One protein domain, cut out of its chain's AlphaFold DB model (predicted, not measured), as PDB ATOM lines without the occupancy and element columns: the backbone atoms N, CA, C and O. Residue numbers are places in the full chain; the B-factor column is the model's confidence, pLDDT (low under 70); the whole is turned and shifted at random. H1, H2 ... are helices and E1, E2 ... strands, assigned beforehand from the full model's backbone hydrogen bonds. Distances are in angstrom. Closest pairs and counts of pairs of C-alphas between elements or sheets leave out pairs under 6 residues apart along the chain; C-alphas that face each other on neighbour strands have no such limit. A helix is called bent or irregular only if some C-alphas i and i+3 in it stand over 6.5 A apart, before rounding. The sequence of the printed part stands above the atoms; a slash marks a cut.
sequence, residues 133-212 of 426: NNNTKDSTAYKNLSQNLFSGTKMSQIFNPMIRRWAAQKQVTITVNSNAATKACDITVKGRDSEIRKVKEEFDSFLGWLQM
ATOM      1  N   ASN A 133      27.485  34.565  53.395       82.81
ATOM      2  CA  ASN A 133      26.576  35.345  54.212       82.81
ATOM      3  C   ASN A 133      26.781  35.018  55.688       82.81
ATOM      4  O   ASN A 133      26.295  33.999  56.176       82.81
ATOM      5  N   ASN A 134      27.479  35.912  56.383       82.31
ATOM      6  CA  ASN A 134      27.782  35.768  57.805       82.31
ATOM      7  C   ASN A 134      26.738  36.439  58.716       82.31
ATOM      8  O   ASN A 134      26.938  36.493  59.927       82.31
ATOM      9  N   ASN A 135      25.636  36.963  58.165       82.00
ATOM     10  CA  ASN A 135      24.575  37.553  58.977       82.00
ATOM     11  C   ASN A 135      23.807  36.487  59.762       82.00
ATOM     12  O   ASN A 135      23.705  35.327  59.356       82.00
ATOM     13  N   THR A 136      23.187  36.903  60.865       83.06
ATOM     14  CA  THR A 136      22.296  36.045  61.647       83.06
ATOM     15  C   THR A 136      21.150  35.545  60.771       83.06
ATOM     16  O   THR A 136      20.441  36.349  60.144       83.06
ATOM     17  N   LYS A 137      20.968  34.216  60.745       75.06
ATOM     18  CA  LYS A 137      19.834  33.557  60.084       75.06
ATOM     19  C   LYS A 137      18.534  34.215  60.574       75.06
ATOM     20  O   LYS A 137      18.422  34.552  61.746       75.06
ATOM     21  N   ASP A 138      17.614  34.470  59.644       76.94
ATOM     22  CA  ASP A 138      16.311  35.144  59.832       76.94
ATOM     23  C   ASP A 138      16.282  36.683  59.848       76.94
ATOM     24  O   ASP A 138      15.198  37.264  59.758       76.94
ATOM     25  N   SER A 139      17.429  37.368  59.826       81.25
ATOM     26  CA  SER A 139      17.450  38.825  59.616       81.25
ATOM     27  C   SER A 139      17.078  39.220  58.175       81.25
ATOM     28  O   SER A 139      17.332  38.483  57.216       81.25
ATOM     29  N   THR A 140      16.518  40.422  57.990       71.00
ATOM     30  CA  THR A 140      16.279  40.996  56.649       71.00
ATOM     31  C   THR A 140      17.579  41.095  55.847       71.00
ATOM     32  O   THR A 140      17.607  40.724  54.676       71.00
ATOM     33  N   ALA A 141      18.680  41.487  56.499       69.62
ATOM     34  CA  ALA A 141      20.013  41.530  55.899       69.62
ATOM     35  C   ALA A 141      20.483  40.147  55.416       69.62
ATOM     36  O   ALA A 141      21.021  40.020  54.316       69.62
ATOM     37  N   TYR A 142      20.216  39.081  56.184       81.94
ATOM     38  CA  TYR A 142      20.518  37.717  55.755       81.94
ATOM     39  C   TYR A 142      19.718  37.318  54.512       81.94
ATOM     40  O   TYR A 142      20.285  36.740  53.583       81.94
ATOM     41  N   LYS A 143      18.418  37.622  54.457       75.00
ATOM     42  CA  LYS A 143      17.581  37.294  53.293       75.00
ATOM     43  C   LYS A 143      18.046  38.044  52.041       75.00
ATOM     44  O   LYS A 143      18.286  37.400  51.019       75.00
ATOM     45  N   ASN A 144      18.273  39.355  52.155       70.81
ATOM     46  CA  ASN A 144      18.742  40.198  51.053       70.81
ATOM     47  C   ASN A 144      20.113  39.745  50.542       70.81
ATOM     48  O   ASN A 144      20.256  39.453  49.355       70.81
ATOM     49  N   LEU A 145      21.104  39.592  51.432       77.50
ATOM     50  CA  LEU A 145      22.445  39.176  51.025       77.50
ATOM     51  C   LEU A 145      22.441  37.771  50.408       77.50
ATOM     52  O   LEU A 145      23.122  37.547  49.414       77.50
ATOM     53  N   SER A 146      21.664  36.824  50.947       78.12
ATOM     54  CA  SER A 146      21.580  35.469  50.377       78.12
ATOM     55  C   SER A 146      21.053  35.486  48.943       78.12
ATOM     56  O   SER A 146      21.571  34.778  48.078       78.12
ATOM     57  N   GLN A 147      20.024  36.295  48.686       73.19
ATOM     58  CA  GLN A 147      19.421  36.414  47.363       73.19
ATOM     59  C   GLN A 147      20.353  37.149  46.388       73.19
ATOM     60  O   GLN A 147      20.547  36.691  45.261       73.19
ATOM     61  N   ASN A 148      21.008  38.212  46.852       72.56
ATOM     62  CA  ASN A 148      21.968  38.989  46.074       72.56
ATOM     63  C   ASN A 148      23.238  38.198  45.740       72.56
ATOM     64  O   ASN A 148      23.695  38.236  44.599       72.56
ATOM     65  N   LEU A 149      23.777  37.424  46.688       76.44
ATOM     66  CA  LEU A 149      24.916  36.537  46.442       76.44
ATOM     67  C   LEU A 149      24.570  35.468  45.416       76.44
ATOM     68  O   LEU A 149      25.351  35.240  44.496       76.44
ATOM     69  N   PHE A 150      23.383  34.861  45.514       73.44
ATOM     70  CA  PHE A 150      22.924  33.900  44.517       73.44
ATOM     71  C   PHE A 150      22.860  34.519  43.114       73.44
ATOM     72  O   PHE A 150      23.367  33.913  42.168       73.44
ATOM     73  N   SER A 151      22.316  35.732  42.974       67.38
ATOM     74  CA  SER A 151      22.336  36.472  41.704       67.38
ATOM     75  C   SER A 151      23.770  36.769  41.238       67.38
ATOM     76  O   SER A 151      24.109  36.500  40.087       67.38
ATOM     77  N   GLY A 152      24.640  37.236  42.138       65.69
ATOM     78  CA  GLY A 152      26.052  37.528  41.867       65.69
ATOM     79  C   GLY A 152      26.863  36.307  41.417       65.69
ATOM     80  O   GLY A 152      27.689  36.426  40.515       65.69
ATOM     81  N   THR A 153      26.575  35.108  41.946       67.62
ATOM     82  CA  THR A 153      27.238  33.865  41.503       67.62
ATOM     83  C   THR A 153      26.963  33.546  40.031       67.62
ATOM     84  O   THR A 153      27.787  32.919  39.370       67.62
ATOM     85  N   LYS A 154      25.849  34.013  39.462       68.00
ATOM     86  CA  LYS A 154      25.540  33.831  38.035       68.00
ATOM     87  C   LYS A 154      26.205  34.877  37.138       68.00
ATOM     88  O   LYS A 154      26.186  34.731  35.921       68.00
ATOM     89  N   MET A 155      26.808  35.907  37.728       68.88
ATOM     90  CA  MET A 155      27.349  37.074  37.033       68.88
ATOM     91  C   MET A 155      28.825  37.315  37.376       68.88
ATOM     92  O   MET A 155      29.252  38.457  37.482       68.88
ATOM     93  N   SER A 156      29.641  36.264  37.512       74.56
ATOM     94  CA  SER A 156      31.069  36.380  37.884       74.56
ATOM     95  C   SER A 156      31.878  37.347  37.002       74.56
ATOM     96  O   SER A 156      32.864  37.933  37.448       74.56
ATOM     97  N   GLN A 157      31.420  37.583  35.770       74.38
ATOM     98  CA  GLN A 157      32.015  38.524  34.822       74.38
ATOM     99  C   GLN A 157      32.054  39.976  35.327       74.38
ATOM    100  O   GLN A 157      32.891  40.747  34.860       74.38
ATOM    101  N   ILE A 158      31.208  40.363  36.291       71.62
ATOM    102  CA  ILE A 158      31.227  41.714  36.879       71.62
ATOM    103  C   ILE A 158      32.540  42.045  37.588       71.62
ATOM    104  O   ILE A 158      32.894  43.215  37.709       71.62
ATOM    105  N   PHE A 159      33.278  41.023  38.028       80.19
ATOM    106  CA  PHE A 159      34.577  41.192  38.667       80.19
ATOM    107  C   PHE A 159      35.715  41.318  37.649       80.19
ATOM    108  O   PHE A 159      36.809  41.725  38.022       80.19
ATOM    109  N   ASN A 160      35.494  41.032  36.357       81.81
ATOM    110  CA  ASN A 160      36.544  41.071  35.330       81.81
ATOM    111  C   ASN A 160      37.316  42.401  35.250       81.81
ATOM    112  O   ASN A 160      38.523  42.355  35.002       81.81
ATOM    113  N   PRO A 161      36.693  43.581  35.414       75.31
ATOM    114  CA  PRO A 161      37.415  44.853  35.460       75.31
ATOM    115  C   PRO A 161      38.386  44.916  36.643       75.31
ATOM    116  O   PRO A 161      39.569  45.192  36.444       75.31
ATOM    117  N   MET A 162      37.926  44.546  37.842       83.56
ATOM    118  CA  MET A 162      38.754  44.452  39.048       83.56
ATOM    119  C   MET A 162      39.873  43.413  38.883       83.56
ATOM    120  O   MET A 162      41.033  43.720  39.149       83.56
ATOM    121  N   ILE A 163      39.564  42.214  38.373       85.56
ATOM    122  CA  ILE A 163      40.549  41.155  38.089       85.56
ATOM    123  C   ILE A 163      41.634  41.682  37.145       85.56
ATOM    124  O   ILE A 163      42.826  41.552  37.423       85.56
ATOM    125  N   ARG A 164      41.233  42.322  36.040       79.81
ATOM    126  CA  ARG A 164      42.168  42.900  35.069       79.81
ATOM    127  C   ARG A 164      43.000  44.017  35.675       79.81
ATOM    128  O   ARG A 164      44.187  44.074  35.378       79.81
ATOM    129  N   ARG A 165      42.421  44.862  36.531       82.12
ATOM    130  CA  ARG A 165      43.129  45.934  37.241       82.12
ATOM    131  C   ARG A 165      44.187  45.384  38.198       82.12
ATOM    132  O   ARG A 165      45.323  45.843  38.160       82.12
ATOM    133  N   TRP A 166      43.855  44.381  39.003       82.81
ATOM    134  CA  TRP A 166      44.796  43.747  39.932       82.81
ATOM    135  C   TRP A 166      45.931  43.010  39.213       82.81
ATOM    136  O   TRP A 166      47.103  43.181  39.565       82.81
ATOM    137  N   ALA A 167      45.607  42.291  38.136       80.69
ATOM    138  CA  ALA A 167      46.605  41.686  37.259       80.69
ATOM    139  C   ALA A 167      47.498  42.758  36.622       80.69
ATOM    140  O   ALA A 167      48.717  42.612  36.547       80.69
ATOM    141  N   ALA A 168      46.891  43.871  36.213       70.38
ATOM    142  CA  ALA A 168      47.570  44.984  35.590       70.38
ATOM    143  C   ALA A 168      48.524  45.717  36.545       70.38
ATOM    144  O   ALA A 168      49.668  45.964  36.188       70.38
ATOM    145  N   GLN A 169      48.060  46.150  37.706       73.00
ATOM    146  CA  GLN A 169      48.786  47.114  38.534       73.00
ATOM    147  C   GLN A 169      49.713  46.442  39.544       73.00
ATOM    148  O   GLN A 169      50.699  47.043  39.965       73.00
ATOM    149  N   LYS A 170      49.379  45.220  39.973       77.50
ATOM    150  CA  LYS A 170      50.012  44.566  41.126       77.50
ATOM    151  C   LYS A 170      50.463  43.134  40.841       77.50
ATOM    152  O   LYS A 170      50.919  42.461  41.759       77.50
ATOM    153  N   GLN A 171      50.356  42.677  39.587       75.50
ATOM    154  CA  GLN A 171      50.690  41.307  39.167       75.50
ATOM    155  C   GLN A 171      49.945  40.236  39.983       75.50
ATOM    156  O   GLN A 171      50.466  39.152  40.238       75.50
ATOM    157  N   VAL A 172      48.719  40.548  40.411       83.12
ATOM    158  CA  VAL A 172      47.879  39.634  41.187       83.12
ATOM    159  C   VAL A 172      46.916  38.914  40.254       83.12
ATOM    160  O   VAL A 172      46.166  39.548  39.514       83.12
ATOM    161  N   THR A 173      46.896  37.588  40.316       91.94
ATOM    162  CA  THR A 173      45.923  36.773  39.585       91.94
ATOM    163  C   THR A 173      44.743  36.473  40.492       91.94
ATOM    164  O   THR A 173      44.917  35.893  41.561       91.94
ATOM    165  N   ILE A 174      43.540  36.838  40.057       92.81
ATOM    166  CA  ILE A 174      42.291  36.556  40.766       92.81
ATOM    167  C   ILE A 174      41.446  35.635  39.887       92.81
ATOM    168  O   ILE A 174      41.190  35.949  38.725       92.81
ATOM    169  N   THR A 175      40.984  34.530  40.458       92.19
ATOM    170  CA  THR A 175      40.045  33.599  39.833       92.19
ATOM    171  C   THR A 175      38.776  33.560  40.666       92.19
ATOM    172  O   THR A 175      38.835  33.307  41.867       92.19
ATOM    173  N   VAL A 176      37.633  33.794  40.024       89.50
ATOM    174  CA  VAL A 176      36.315  33.789  40.662       89.50
ATOM    175  C   VAL A 176      35.534  32.591  40.137       89.50
ATOM    176  O   VAL A 176      35.167  32.552  38.963       89.50
ATOM    177  N   ASN A 177      35.296  31.613  41.004       86.19
ATOM    178  CA  ASN A 177      34.604  30.374  40.680       86.19
ATOM    179  C   ASN A 177      33.230  30.360  41.339       86.19
ATOM    180  O   ASN A 177      33.097  30.412  42.559       86.19
ATOM    181  N   SER A 178      32.190  30.248  40.525       79.69
ATOM    182  CA  SER A 178      30.829  30.100  41.026       79.69
ATOM    183  C   SER A 178      30.535  28.633  41.296       79.69
ATOM    184  O   SER A 178      30.552  27.811  40.380       79.69
ATOM    185  N   ASN A 179      30.230  28.300  42.545       74.56
ATOM    186  CA  ASN A 179      29.837  26.957  42.930       74.56
ATOM    187  C   ASN A 179      28.310  26.884  43.044       74.56
ATOM    188  O   ASN A 179      27.706  27.321  44.024       74.56
ATOM    189  N   ALA A 180      27.675  26.322  42.012       67.25
ATOM    190  CA  ALA A 180      26.221  26.204  41.942       67.25
ATOM    191  C   ALA A 180      25.634  25.316  43.056       67.25
ATOM    192  O   ALA A 180      24.507  25.557  43.489       67.25
ATOM    193  N   ALA A 181      26.390  24.323  43.541       70.00
ATOM    194  CA  ALA A 181      25.936  23.404  44.582       70.00
ATOM    195  C   ALA A 181      25.896  24.078  45.961       70.00
ATOM    196  O   ALA A 181      24.943  23.888  46.715       70.00
ATOM    197  N   THR A 182      26.896  24.904  46.278       68.69
ATOM    198  CA  THR A 182      26.977  25.618  47.563       68.69
ATOM    199  C   THR A 182      26.373  27.021  47.514       68.69
ATOM    200  O   THR A 182      26.292  27.680  48.548       68.69
ATOM    201  N   LYS A 183      25.933  27.482  46.330       69.94
ATOM    202  CA  LYS A 183      25.501  28.869  46.067       69.94
ATOM    203  C   LYS A 183      26.542  29.898  46.528       69.94
ATOM    204  O   LYS A 183      26.186  31.010  46.913       69.94
ATOM    205  N   ALA A 184      27.814  29.512  46.497       72.50
ATOM    206  CA  ALA A 184      28.930  30.325  46.947       72.50
ATOM    207  C   ALA A 184      29.781  30.778  45.761       72.50
ATOM    208  O   ALA A 184      29.762  30.183  44.679       72.50
ATOM    209  N   CYS A 185      30.533  31.848  45.985       83.50
ATOM    210  CA  CYS A 185      31.536  32.326  45.052       83.50
ATOM    211  C   CYS A 185      32.907  32.135  45.698       83.50
ATOM    212  O   CYS A 185      33.231  32.823  46.665       83.50
ATOM    213  N   ASP A 186      33.673  31.174  45.197       88.88
ATOM    214  CA  ASP A 186      35.011  30.867  45.682       88.88
ATOM    215  C   ASP A 186      36.025  31.711  44.916       88.88
ATOM    216  O   ASP A 186      36.129  31.652  43.689       88.88
ATOM    217  N   ILE A 187      36.784  32.508  45.651       92.06
ATOM    218  CA  ILE A 187      37.773  33.430  45.119       92.06
ATOM    219  C   ILE A 187      39.142  32.866  45.443       92.06
ATOM    220  O   ILE A 187      39.491  32.657  46.602       92.06
ATOM    221  N   THR A 188      39.934  32.622  44.409       94.75
ATOM    222  CA  THR A 188      41.339  32.243  44.546       94.75
ATOM    223  C   THR A 188      42.204  33.403  44.093       94.75
ATOM    224  O   THR A 188      42.084  33.862  42.959       94.75
ATOM    225  N   VAL A 189      43.081  33.872  44.974       95.81
ATOM    226  CA  VAL A 189      44.003  34.976  44.708       95.81
ATOM    227  C   VAL A 189      45.427  34.453  44.791       95.81
ATOM    228  O   VAL A 189      45.813  33.827  45.778       95.81
ATOM    229  N   LYS A 190      46.214  34.718  43.752       94.19
ATOM    230  CA  LYS A 190      47.645  34.429  43.693       94.19
ATOM    231  C   LYS A 190      48.413  35.736  43.577       94.19
ATOM    232  O   LYS A 190      48.235  36.481  42.616       94.19
ATOM    233  N   GLY A 191      49.264  36.006  44.554       91.44
ATOM    234  CA  GLY A 191      50.019  37.247  44.656       91.44
ATOM    235  C   GLY A 191      50.780  37.318  45.972       91.44
ATOM    236  O   GLY A 191      50.846  36.351  46.727       91.44
ATOM    237  N   ARG A 192      51.361  38.477  46.254       90.19
ATOM    238  CA  ARG A 192      51.965  38.762  47.556       90.19
ATOM    239  C   ARG A 192      50.910  38.793  48.658       90.19
ATOM    240  O   ARG A 192      49.816  39.297  48.424       90.19
ATOM    241  N   ASP A 193      51.246  38.334  49.864       91.62
ATOM    242  CA  ASP A 193      50.304  38.323  50.995       91.62
ATOM    243  C   ASP A 193      49.741  39.724  51.291       91.62
ATOM    244  O   ASP A 193      48.543  39.882  51.515       91.62
ATOM    245  N   SER A 194      50.576  40.763  51.208       89.75
ATOM    246  CA  SER A 194      50.137  42.156  51.380       89.75
ATOM    247  C   SER A 194      49.102  42.607  50.344       89.75
ATOM    248  O   SER A 194      48.184  43.350  50.687       89.75
ATOM    249  N   GLU A 195      49.208  42.147  49.099       89.94
ATOM    250  CA  GLU A 195      48.257  42.477  48.035       89.94
ATOM    251  C   GLU A 195      47.009  41.583  48.097       89.94
ATOM    252  O   GLU A 195      45.904  42.066  47.865       89.94
ATOM    253  N   ILE A 196      47.146  40.314  48.504       92.50
ATOM    254  CA  ILE A 196      46.008  39.413  48.751       92.50
ATOM    255  C   ILE A 196      45.081  39.990  49.823       92.50
ATOM    256  O   ILE A 196      43.864  39.965  49.643       92.50
ATOM    257  N   ARG A 197      45.631  40.548  50.911       91.00
ATOM    258  CA  ARG A 197      44.822  41.194  51.960       91.00
ATOM    259  C   ARG A 197      43.984  42.344  51.409       91.00
ATOM    260  O   ARG A 197      42.799  42.398  51.695       91.00
ATOM    261  N   LYS A 198      44.563  43.192  50.555       90.31
ATOM    262  CA  LYS A 198      43.840  44.304  49.914       90.31
ATOM    263  C   LYS A 198      42.754  43.819  48.955       90.31
ATOM    264  O   LYS A 198      41.670  44.385  48.923       90.31
ATOM    265  N   VAL A 199      43.022  42.758  48.187       90.75
ATOM    266  CA  VAL A 199      41.992  42.123  47.346       90.75
ATOM    267  C   VAL A 199      40.850  41.603  48.212       90.75
ATOM    268  O   VAL A 199      39.686  41.797  47.874       90.75
ATOM    269  N   LYS A 200      41.168  40.957  49.338       90.94
ATOM    270  CA  LYS A 200      40.166  40.466  50.281       90.94
ATOM    271  C   LYS A 200      39.345  41.611  50.879       90.94
ATOM    272  O   LYS A 200      38.128  41.512  50.875       90.94
ATOM    273  N   GLU A 201      39.985  42.698  51.307       88.56
ATOM    274  CA  GLU A 201      39.308  43.913  51.784       88.56
ATOM    275  C   GLU A 201      38.345  44.481  50.727       88.56
ATOM    276  O   GLU A 201      37.219  44.841  51.058       88.56
ATOM    277  N   GLU A 202      38.725  44.484  49.445       86.44
ATOM    278  CA  GLU A 202      37.846  44.924  48.351       86.44
ATOM    279  C   GLU A 202      36.619  44.003  48.180       86.44
ATOM    280  O   GLU A 202      35.497  44.482  48.004       86.44
ATOM    281  N   PHE A 203      36.785  42.684  48.311       87.44
ATOM    282  CA  PHE A 203      35.656  41.744  48.305       87.44
ATOM    283  C   PHE A 203      34.790  41.824  49.573       87.44
ATOM    284  O   PHE A 203      33.566  41.717  49.482       87.44
ATOM    285  N   ASP A 204      35.395  42.036  50.742       84.62
ATOM    286  CA  ASP A 204      34.691  42.229  52.014       84.62
ATOM    287  C   ASP A 204      33.883  43.538  51.992       84.62
ATOM    288  O   ASP A 204      32.753  43.581  52.477       84.62
ATOM    289  N   SER A 205      34.410  44.582  51.348       78.44
ATOM    290  CA  SER A 205      33.689  45.820  51.046       78.44
ATOM    291  C   SER A 205      32.455  45.584  50.201       78.44
ATOM    292  O   SER A 205      31.354  46.009  50.553       78.44
ATOM    293  N   PHE A 206      32.647  44.862  49.095       78.00
ATOM    294  CA  PHE A 206      31.569  44.496  48.201       78.00
ATOM    295  C   PHE A 206      30.487  43.725  48.962       78.00
ATOM    296  O   PHE A 206      29.312  44.046  48.815       78.00
ATOM    297  N   LEU A 207      30.861  42.779  49.832       77.62
ATOM    298  CA  LEU A 207      29.919  42.070  50.701       77.62
ATOM    299  C   LEU A 207      29.191  42.999  51.670       77.62
ATOM    300  O   LEU A 207      27.967  42.934  51.751       77.62
ATOM    301  N   GLY A 208      29.922  43.837  52.405       72.75
ATOM    302  CA  GLY A 208      29.340  44.768  53.374       72.75
ATOM    303  C   GLY A 208      28.344  45.719  52.717       72.75
ATOM    304  O   GLY A 208      27.290  46.013  53.274       72.75
ATOM    305  N   TRP A 209      28.631  46.134  51.489       69.00
ATOM    306  CA  TRP A 209      27.734  46.969  50.718       69.00
ATOM    307  C   TRP A 209      26.531  46.189  50.151       69.00
ATOM    308  O   TRP A 209      25.391  46.613  50.335       69.00
ATOM    309  N   LEU A 210      26.746  44.996  49.584       70.62
ATOM    310  CA  LEU A 210      25.698  44.110  49.045       70.62
ATOM    311  C   LEU A 210      24.627  43.734  50.089       70.62
ATOM    312  O   LEU A 210      23.476  43.473  49.730       70.62
ATOM    313  N   GLN A 211      24.997  43.712  51.376       68.00
ATOM    314  CA  GLN A 211      24.089  43.489  52.512       68.00
ATOM    315  C   GLN A 211      23.051  44.600  52.692       68.00
ATOM    316  O   GLN A 211      21.958  44.338  53.196       68.00
ATOM    317  N   MET A 212      23.392  45.825  52.293       61.31
ATOM    318  CA  MET A 212      22.564  47.019  52.468       61.31
ATOM    319  C   MET A 212      21.674  47.305  51.254       61.31
ATOM    320  O   MET A 212      20.799  48.169  51.319       61.31
TER     321      MET A 212
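Overview. This is residues 133 to 212 of the 426 residues of the protein "Hypothetical protein" of Rotaria sp. Silwood2 (UniProt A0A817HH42). A two-stranded hairpin, E1 and E2, forms a long narrow ribbon, and two helices run lengthwise over one and the same face of it, H2 along E1 and H3 along E2. The third helix, H1, slants across one end, from the last turn of H3 to the hairpin's loop end, and the other face of the ribbon is bare. The printed part has 80 residues with three named helices and two named strands, in the order H1, H2, E1, E2, H3; the sheet has the order E1 - E2 and is antiparallel, and the class is mixed, helices and strands. The whole is compact, with a radius of gyration of the C-alphas of 13.4 A, and elongated, with spans of 40 by 22 by 18 A.

Arrangement. H1, residues 140 to 153, and H2, residues 156 to 170, meet only through their link, which is tight. E1, residues 173 to 179, follows H2 after a tight link; their closest C-alphas are those of Ala 167 and Thr 173, 5.5 A apart. E1 and E2, residues 184 to 192, form a hairpin, antiparallel at 166 degrees between their directions, with N 175 and O 188 at 2.8 A and N 190 and O 173 at 2.8 A, within hydrogen-bond range. The closest C-alphas of H1 and E2 are those of Thr 153 and Cys 185, 5.8 A apart. H2 and E2 are near each other, with 7 pairs of C-alphas within 10 A. H3, residues 193 to 210, comes closest to E2 at the C-alphas of Val 189 and Ile 196, 6.3 A apart, while E1 and H3 are apart. H2 and H3 are close but not clearly touching, at a shallow tilt of 31 degrees, opposite ways; their closest C-alphas are those of Lys 170 and Glu 195, 7.4 A apart. H1 and H3 are also close but not clearly touching, at a steep tilt of 60 degrees, opposite ways, with the C-alphas of Leu 145 and Leu 210 closest at 6.2 A. In H1 every O i to N i+4 pair is within hydrogen-bond range; in H2 it is 8 of 11 and in H3 13 of 14.

Along the chain. H1 begins at C-alpha 140, (16.279, 40.996, 56.649), and is 20.0 A long from first to last C-alpha. H2 is 20.9 A long and irregular, with C-alphas 158 and 161 7.1 A apart. E1 is 19.1 A long and E2 24.5 A, beginning at C-alpha 184, (28.930, 30.325, 46.947). H3, 25.4 A long, ends at C-alpha 210, (25.698, 44.110, 49.045).

Size, cuts and confidence. The two C-alphas farthest apart, those of Asp 138 and Ala 168, are 40.8 A apart. The printed part has no cut, and the four links between named elements are tight. The mean pLDDT of the printed part is 79.9; under 70 are residue 141, residues 151 to 155, residue 180, residues 182 to 183, residue 209 and residues 211 to 212.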